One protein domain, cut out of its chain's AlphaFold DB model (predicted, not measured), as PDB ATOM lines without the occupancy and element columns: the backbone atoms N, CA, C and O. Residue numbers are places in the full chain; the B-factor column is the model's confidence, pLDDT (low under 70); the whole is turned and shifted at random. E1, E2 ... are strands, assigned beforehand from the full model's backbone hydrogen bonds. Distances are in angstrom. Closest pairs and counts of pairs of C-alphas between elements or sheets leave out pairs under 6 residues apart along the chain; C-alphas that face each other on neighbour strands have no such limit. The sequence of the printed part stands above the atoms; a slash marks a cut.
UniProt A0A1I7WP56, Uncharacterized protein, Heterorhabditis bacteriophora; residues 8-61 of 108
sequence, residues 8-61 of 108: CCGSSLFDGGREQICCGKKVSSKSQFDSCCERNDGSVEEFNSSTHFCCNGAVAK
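AT A GLANCE: This is residues 8 to 61 of the 108 residues of an uncharacterized protein of Heterorhabditis bacteriophora (UniProt A0A1I7WP56). What does the model look like? Three small hairpins, E2 with E3, E4 with E5 and E6 with E7, follow one another in a row, with E1 and a short turn at the row's first end. What is it made of? The printed part has 54 residues with seven named strands, E1 to E7 in order, and no named helix; the class is all strand, though under half of the residues are in named elements. The three two-stranded sheets are each antiparallel. How large is its outline? It is compact, with a radius of gyration of the C-alphas of 10.9 A, and flat, spanning 29 by 25 by 10 A.

IN THESE COORDINATES: Where does the first strand lie? Residues 8 to 9 pair antiparallel with residues 12 to 13 of E1, which is residues 12 to 14 and begins at C-alpha 12 (39.232, -50.608, -45.710). Which strands follow? E2 is residues 20 to 23, 10.0 A long, and E3 26 to 29, 10.2 A. E4 is residues 35 to 38, 10.2 A, and E5 44 to 47, 10.0 A. E6 is residues 52 to 54 and E7 58 to 60, ending at C-alpha 60 (40.714, -25.316, -33.655).

HOW THE PARTS SIT: What pairs each hairpin? N 21 and O 28 of E2 and E3 are 2.9 A apart, N 37 and O 45 of E4 and E5 2.8 A, and N 53 and O 59 of E6 and E7 2.9 A, within hydrogen-bond range. Where do successive parts come closest? The closest C-alphas of E1 and E2 are Phe 14 and Gln 20, 6.2 A; of E2 and E4, Cys 23 and Cys 36, 5.4 A; of E4 and E6, Cys 37 and Cys 54, 5.1 A. Which stay apart? Among them are E1 and E4, and E3 and E6.

THE WHOLE: How far does it reach? The two C-alphas farthest apart are those of Ser 11 and Lys 61, 31.9 A. Is anything cut or uncertain? The printed part has no cut, its links between named strands are tight, and no printed residue is under 70 in pLDDT.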
ATOM      1  N   CYS A   8      45.934 -52.181 -44.548       93.25
ATOM      2  CA  CYS A   8      44.620 -52.208 -43.915       93.25
ATOM      3  C   CYS A   8      44.442 -51.043 -42.932       93.25
ATOM      4  O   CYS A   8      45.283 -50.792 -42.070       93.25
ATOM      5  N   CYS A   9      43.284 -50.400 -43.012       94.56
ATOM      6  CA  CYS A   9      42.759 -49.434 -42.062       94.56
ATOM      7  C   CYS A   9      41.365 -49.895 -41.618       94.56
ATOM      8  O   CYS A   9      40.363 -49.646 -42.292       94.56
ATOM      9  N   GLY A  10      41.284 -50.638 -40.513       91.19
ATOM     10  CA  GLY A  10      40.042 -51.313 -40.131       91.19
ATOM     11  C   GLY A  10      39.611 -52.332 -41.193       91.19
ATOM     12  O   GLY A  10      40.314 -53.312 -41.417       91.19
ATOM     13  N   SER A  11      38.461 -52.102 -41.832       92.62
ATOM     14  CA  SER A  11      37.926 -52.941 -42.919       92.62
ATOM     15  C   SER A  11      38.201 -52.394 -44.327       92.62
ATOM     16  O   SER A  11      37.731 -52.978 -45.301       92.62
ATOM     17  N   SER A  12      38.919 -51.275 -44.441       91.88
ATOM     18  CA  SER A  12      39.232 -50.608 -45.710       91.88
ATOM     19  C   SER A  12      40.723 -50.711 -46.029       91.88
ATOM     20  O   SER A  12      41.545 -50.839 -45.124       91.88
ATOM     21  N   LEU A  13      41.086 -50.621 -47.308       91.88
ATOM     22  CA  LEU A  13      42.477 -50.452 -47.738       91.88
ATOM     23  C   LEU A  13      42.787 -48.964 -47.917       91.88
ATOM     24  O   LEU A  13      41.914 -48.200 -48.332       91.88
ATOM     25  N   PHE A  14      44.024 -48.567 -47.627       93.00
ATOM     26  CA  PHE A  14      44.557 -47.256 -47.996       93.00
ATOM     27  C   PHE A  14      45.963 -47.388 -48.573       93.00
ATOM     28  O   PHE A  14      46.642 -48.380 -48.328       93.00
ATOM     29  N   ASP A  15      46.407 -46.377 -49.309       91.50
ATOM     30  CA  ASP A  15      47.646 -46.364 -50.105       91.50
ATOM     31  C   ASP A  15      48.978 -46.359 -49.318       91.50
ATOM     32  O   ASP A  15      50.019 -45.942 -49.838       91.50
ATOM     33  N   GLY A  16      48.956 -46.773 -48.049       88.94
ATOM     34  CA  GLY A  16      50.137 -46.817 -47.191       88.94
ATOM     35  C   GLY A  16      50.663 -45.438 -46.792       88.94
ATOM     36  O   GLY A  16      51.787 -45.330 -46.306       88.94
ATOM     37  N   GLY A  17      49.872 -44.377 -46.975       90.31
ATOM     38  CA  GLY A  17      50.239 -43.034 -46.550       90.31
ATOM     39  C   GLY A  17      50.760 -42.145 -47.672       90.31
ATOM     40  O   GLY A  17      51.454 -41.175 -47.368       90.31
ATOM     41  N   ARG A  18      50.487 -42.449 -48.942       91.69
ATOM     42  CA  ARG A  18      50.909 -41.607 -50.073       91.69
ATOM     43  C   ARG A  18      50.018 -40.373 -50.179       91.69
ATOM     44  O   ARG A  18      50.470 -39.275 -49.881       91.69
ATOM     45  N   GLU A  19      48.741 -40.580 -50.471       94.56
ATOM     46  CA  GLU A  19      47.703 -39.552 -50.603       94.56
ATOM     47  C   GLU A  19      46.589 -39.717 -49.560       94.56
ATOM     48  O   GLU A  19      45.714 -38.859 -49.434       94.56
ATOM     49  N   GLN A  20      46.605 -40.805 -48.787       95.56
ATOM     50  CA  GLN A  20      45.589 -41.111 -47.783       95.56
ATOM     51  C   GLN A  20      46.188 -41.212 -46.380       95.56
ATOM     52  O   GLN A  20      47.377 -41.460 -46.193       95.56
ATOM     53  N   ILE A  21      45.359 -41.008 -45.363       96.19
ATOM     54  CA  ILE A  21      45.692 -41.250 -43.959       96.19
ATOM     55  C   ILE A  21      44.664 -42.203 -43.357       96.19
ATOM     56  O   ILE A  21      43.486 -42.160 -43.710       96.19
ATOM     57  N   CYS A  22      45.123 -43.060 -42.448       96.31
ATOM     58  CA  CYS A  22      44.274 -43.915 -41.637       96.31
ATOM     59  C   CYS A  22      44.223 -43.392 -40.197       96.31
ATOM     60  O   CYS A  22      45.243 -43.397 -39.509       96.31
ATOM     61  N   CYS A  23      43.040 -42.995 -39.730       96.75
ATOM     62  CA  CYS A  23      42.798 -42.596 -38.346       96.75
ATOM     63  C   CYS A  23      41.805 -43.565 -37.694       96.75
ATOM     64  O   CYS A  23      40.622 -43.604 -38.039       96.75
ATOM     65  N   GLY A  24      42.299 -44.404 -36.779       94.19
ATOM     66  CA  GLY A  24      41.519 -45.476 -36.155       94.19
ATOM     67  C   GLY A  24      41.104 -46.553 -37.163       94.19
ATOM     68  O   GLY A  24      41.804 -47.544 -37.350       94.19
ATOM     69  N   LYS A  25      39.947 -46.371 -37.807       95.06
ATOM     70  CA  LYS A  25      39.402 -47.271 -38.848       95.06
ATOM     71  C   LYS A  25      38.889 -46.515 -40.077       95.06
ATOM     72  O   LYS A  25      38.173 -47.089 -40.895       95.06
ATOM     73  N   LYS A  26      39.200 -45.222 -40.178       95.50
ATOM     74  CA  LYS A  26      38.724 -44.339 -41.238       95.50
ATOM     75  C   LYS A  26      39.876 -43.935 -42.145       95.50
ATOM     76  O   LYS A  26      40.926 -43.516 -41.665       95.50
ATOM     77  N   VAL A  27      39.651 -44.074 -43.449       96.56
ATOM     78  CA  VAL A  27      40.568 -43.636 -44.501       96.56
ATOM     79  C   VAL A  27      40.101 -42.281 -45.013       96.56
ATOM     80  O   VAL A  27      38.941 -42.140 -45.403       96.56
ATOM     81  N   SER A  28      41.005 -41.309 -45.025       96.69
ATOM     82  CA  SER A  28      40.725 -39.924 -45.404       96.69
ATOM     83  C   SER A  28      41.811 -39.384 -46.339       96.69
ATOM     84  O   SER A  28      42.924 -39.906 -46.371       96.69
ATOM     85  N   SER A  29      41.496 -38.347 -47.124       97.00
ATOM     86  CA  SER A  29      42.462 -37.707 -48.031       97.00
ATOM     87  C   SER A  29      43.468 -36.848 -47.263       97.00
ATOM     88  O   SER A  29      43.059 -35.980 -46.485       97.00
ATOM     89  N   LYS A  30      44.765 -37.002 -47.555       95.44
ATOM     90  CA  LYS A  30      45.842 -36.187 -46.972       95.44
ATOM     91  C   LYS A  30      45.763 -34.710 -47.327       95.44
ATOM     92  O   LYS A  30      46.219 -33.869 -46.560       95.44
ATOM     93  N   SER A  31      45.140 -34.383 -48.458       96.00
ATOM     94  CA  SER A  31      44.900 -32.990 -48.844       96.00
ATOM     95  C   SER A  31      43.936 -32.261 -47.903       96.00
ATOM     96  O   SER A  31      43.951 -31.034 -47.841       96.00
ATOM     97  N   GLN A  32      43.097 -33.001 -47.172       97.12
ATOM     98  CA  GLN A  32      42.131 -32.447 -46.224       97.12
ATOM     99  C   GLN A  32      42.610 -32.608 -44.782       97.12
ATOM    100  O   GLN A  32      42.525 -31.656 -44.005       97.12
ATOM    101  N   PHE A  33      43.137 -33.786 -44.441       97.94
ATOM    102  CA  PHE A  33      43.530 -34.153 -43.087       97.94
ATOM    103  C   PHE A  33      44.904 -34.808 -43.086       97.94
ATOM    104  O   PHE A  33      45.136 -35.757 -43.823       97.94
ATOM    105  N   ASP A  34      45.800 -34.350 -42.225       97.06
ATOM    106  CA  ASP A  34      47.184 -34.834 -42.164       97.06
ATOM    107  C   ASP A  34      47.526 -35.490 -40.817       97.06
ATOM    108  O   ASP A  34      48.632 -35.999 -40.647       97.06
ATOM    109  N   SER A  35      46.586 -35.482 -39.866       97.75
ATOM    110  CA  SER A  35      46.809 -35.908 -38.487       97.75
ATOM    111  C   SER A  35      45.590 -36.608 -37.900       97.75
ATOM    112  O   SER A  35      44.453 -36.342 -38.284       97.75
ATOM    113  N   CYS A  36      45.836 -37.471 -36.917       97.94
ATOM    114  CA  CYS A  36      44.804 -38.152 -36.143       97.94
ATOM    115  C   CYS A  36      44.838 -37.673 -34.692       97.94
ATOM    116  O   CYS A  36      45.918 -37.460 -34.137       97.94
ATOM    117  N   CYS A  37      43.674 -37.531 -34.066       98.19
ATOM    118  CA  CYS A  37      43.555 -37.240 -32.649       98.19
ATOM    119  C   CYS A  37      42.784 -38.336 -31.929       98.19
ATOM    120  O   CYS A  37      41.634 -38.608 -32.264       98.19
ATOM    121  N   GLU A  38      43.416 -38.934 -30.926       96.62
ATOM    122  CA  GLU A  38      42.776 -39.886 -30.027       96.62
ATOM    123  C   GLU A  38      42.069 -39.147 -28.884       96.62
ATOM    124  O   GLU A  38      42.555 -38.144 -28.348       96.62
ATOM    125  N   ARG A  39      40.886 -39.636 -28.525       97.00
ATOM    126  CA  ARG A  39      40.086 -39.162 -27.401       97.00
ATOM    127  C   ARG A  39      40.287 -40.084 -26.204       97.00
ATOM    128  O   ARG A  39      40.652 -41.246 -26.337       97.00
ATOM    129  N   ASN A  40      39.958 -39.594 -25.017       95.25
ATOM    130  CA  ASN A  40      40.059 -40.360 -23.774       95.25
ATOM    131  C   ASN A  40      39.145 -41.603 -23.744       95.25
ATOM    132  O   ASN A  40      39.352 -42.480 -22.910       95.25
ATOM    133  N   ASP A  41      38.137 -41.677 -24.622       95.50
ATOM    134  CA  ASP A  41      37.275 -42.852 -24.805       95.50
ATOM    135  C   ASP A  41      37.831 -43.874 -25.823       95.50
ATOM    136  O   ASP A  41      37.186 -44.887 -26.090       95.50
ATOM    137  N   GLY A  42      39.026 -43.628 -26.376       94.44
ATOM    138  CA  GLY A  42      39.695 -44.473 -27.368       94.44
ATOM    139  C   GLY A  42      39.210 -44.273 -28.806       94.44
ATOM    140  O   GLY A  42      39.713 -44.930 -29.718       94.44
ATOM    141  N   SER A  43      38.238 -43.388 -29.048       96.44
ATOM    142  CA  SER A  43      37.881 -43.010 -30.415       96.44
ATOM    143  C   SER A  43      38.958 -42.116 -31.033       96.44
ATOM    144  O   SER A  43      39.688 -41.405 -30.341       96.44
ATOM    145  N   VAL A  44      39.073 -42.171 -32.359       97.75
ATOM    146  CA  VAL A  44      40.086 -41.436 -33.120       97.75
ATOM    147  C   VAL A  44      39.390 -40.667 -34.234       97.75
ATOM    148  O   VAL A  44      38.574 -41.240 -34.956       97.75
ATOM    149  N   GLU A  45      39.725 -39.391 -34.387       97.06
ATOM    150  CA  GLU A  45      39.232 -38.536 -35.471       97.06
ATOM    151  C   GLU A  45      40.384 -37.932 -36.274       97.06
ATOM    152  O   GLU A  45      41.484 -37.744 -35.750       97.06
ATOM    153  N   GLU A  46      40.147 -37.634 -37.548       98.12
ATOM    154  CA  GLU A  46      41.129 -36.944 -38.385       98.12
ATOM    155  C   GLU A  46      41.005 -35.418 -38.277       98.12
ATOM    156  O   GLU A  46      39.917 -34.873 -38.095       98.12
ATOM    157  N   PHE A  47      42.125 -34.709 -38.402       98.44
ATOM    158  CA  PHE A  47      42.153 -33.250 -38.439       98.44
ATOM    159  C   PHE A  47      43.275 -32.728 -39.338       98.44
ATOM    160  O   PHE A  47      44.202 -33.445 -39.710       98.44
ATOM    161  N   ASN A  48      43.176 -31.447 -39.690       98.31
ATOM    162  CA  ASN A  48      44.229 -30.734 -40.396       98.31
ATOM    163  C   ASN A  48      45.132 -30.011 -39.391       98.31
ATOM    164  O   ASN A  48      44.689 -29.080 -38.712       98.31
ATOM    165  N   SER A  49      46.394 -30.417 -39.298       97.81
ATOM    166  CA  SER A  49      47.353 -29.900 -38.323       97.81
ATOM    167  C   SER A  49      47.714 -28.443 -38.534       97.81
ATOM    168  O   SER A  49      48.196 -27.808 -37.598       97.81
ATOM    169  N   SER A  50      47.463 -27.868 -39.713       97.69
ATOM    170  CA  SER A  50      47.663 -26.435 -39.931       97.69
ATOM    171  C   SER A  50      46.638 -25.607 -39.149       97.69
ATOM    172  O   SER A  50      47.015 -24.597 -38.551       97.69
ATOM    173  N   THR A  51      45.391 -26.081 -39.040       98.06
ATOM    174  CA  THR A  51      44.261 -25.357 -38.429       98.06
ATOM    175  C   THR A  51      43.837 -25.890 -37.065       98.06
ATOM    176  O   THR A  51      43.200 -25.158 -36.312       98.06
ATOM    177  N   HIS A  52      44.197 -27.125 -36.713       98.50
ATOM    178  CA  HIS A  52      43.810 -27.771 -35.459       98.50
ATOM    179  C   HIS A  52      45.015 -28.392 -34.737       98.50
ATOM    180  O   HIS A  52      46.086 -28.574 -35.313       98.50
ATOM    181  N   PHE A  53      44.847 -28.702 -33.456       98.00
ATOM    182  CA  PHE A  53      45.769 -29.519 -32.665       98.00
ATOM    183  C   PHE A  53      44.997 -30.602 -31.907       98.00
ATOM    184  O   PHE A  53      43.799 -30.454 -31.660       98.00
ATOM    185  N   CYS A  54      45.676 -31.682 -31.523       97.81
ATOM    186  CA  CYS A  54      45.059 -32.753 -30.743       97.81
ATOM    187  C   CYS A  54      45.135 -32.482 -29.237       97.81
ATOM    188  O   CYS A  54      46.160 -32.025 -28.730       97.81
ATOM    189  N   CYS A  55      44.056 -32.795 -28.521       97.25
ATOM    190  CA  CYS A  55      44.027 -32.822 -27.065       97.25
ATOM    191  C   CYS A  55      43.217 -34.029 -26.576       97.25
ATOM    192  O   CYS A  55      43.770 -35.076 -26.286       97.25
ATOM    193  N   ASN A  56      41.897 -33.888 -26.528       96.44
ATOM    194  CA  ASN A  56      40.933 -34.963 -26.319       96.44
ATOM    195  C   ASN A  56      39.888 -34.776 -27.415       96.44
ATOM    196  O   ASN A  56      38.818 -34.210 -27.183       96.44
ATOM    197  N   GLY A  57      40.322 -35.069 -28.634       96.75
ATOM    198  CA  GLY A  57      39.719 -34.590 -29.869       96.75
ATOM    199  C   GLY A  57      40.390 -33.341 -30.451       96.75
ATOM    200  O   GLY A  57      41.190 -32.673 -29.783       96.75
ATOM    201  N   ALA A  58      40.086 -33.069 -31.718       97.38
ATOM    202  CA  ALA A  58      40.656 -31.986 -32.506       97.38
ATOM    203  C   ALA A  58      40.147 -30.619 -32.029       97.38
ATOM    204  O   ALA A  58      38.949 -30.397 -31.859       97.38
ATOM    205  N   VAL A  59      41.073 -29.682 -31.831       97.81
ATOM    206  CA  VAL A  59      40.791 -28.332 -31.330       97.81
ATOM    207  C   VAL A  59      41.265 -27.300 -32.335       97.81
ATOM    208  O   VAL A  59      42.435 -27.300 -32.714       97.81
ATOM    209  N   ALA A  60      40.375 -26.399 -32.743       97.50
ATOM    210  CA  ALA A  60      40.714 -25.316 -33.655       97.50
ATOM    211  C   ALA A  60      41.722 -24.342 -33.020       97.50
ATOM    212  O   ALA A  60      41.529 -23.838 -31.905       97.50
ATOM    213  N   LYS A  61      42.792 -24.045 -33.758       97.12
ATOM    214  CA  LYS A  61      43.774 -23.014 -33.409       97.12
ATOM    215  C   LYS A  61      43.151 -21.622 -33.512       97.12
ATOM    216  O   LYS A  61      42.178 -21.410 -34.227       97.12
TER     217      LYS A  61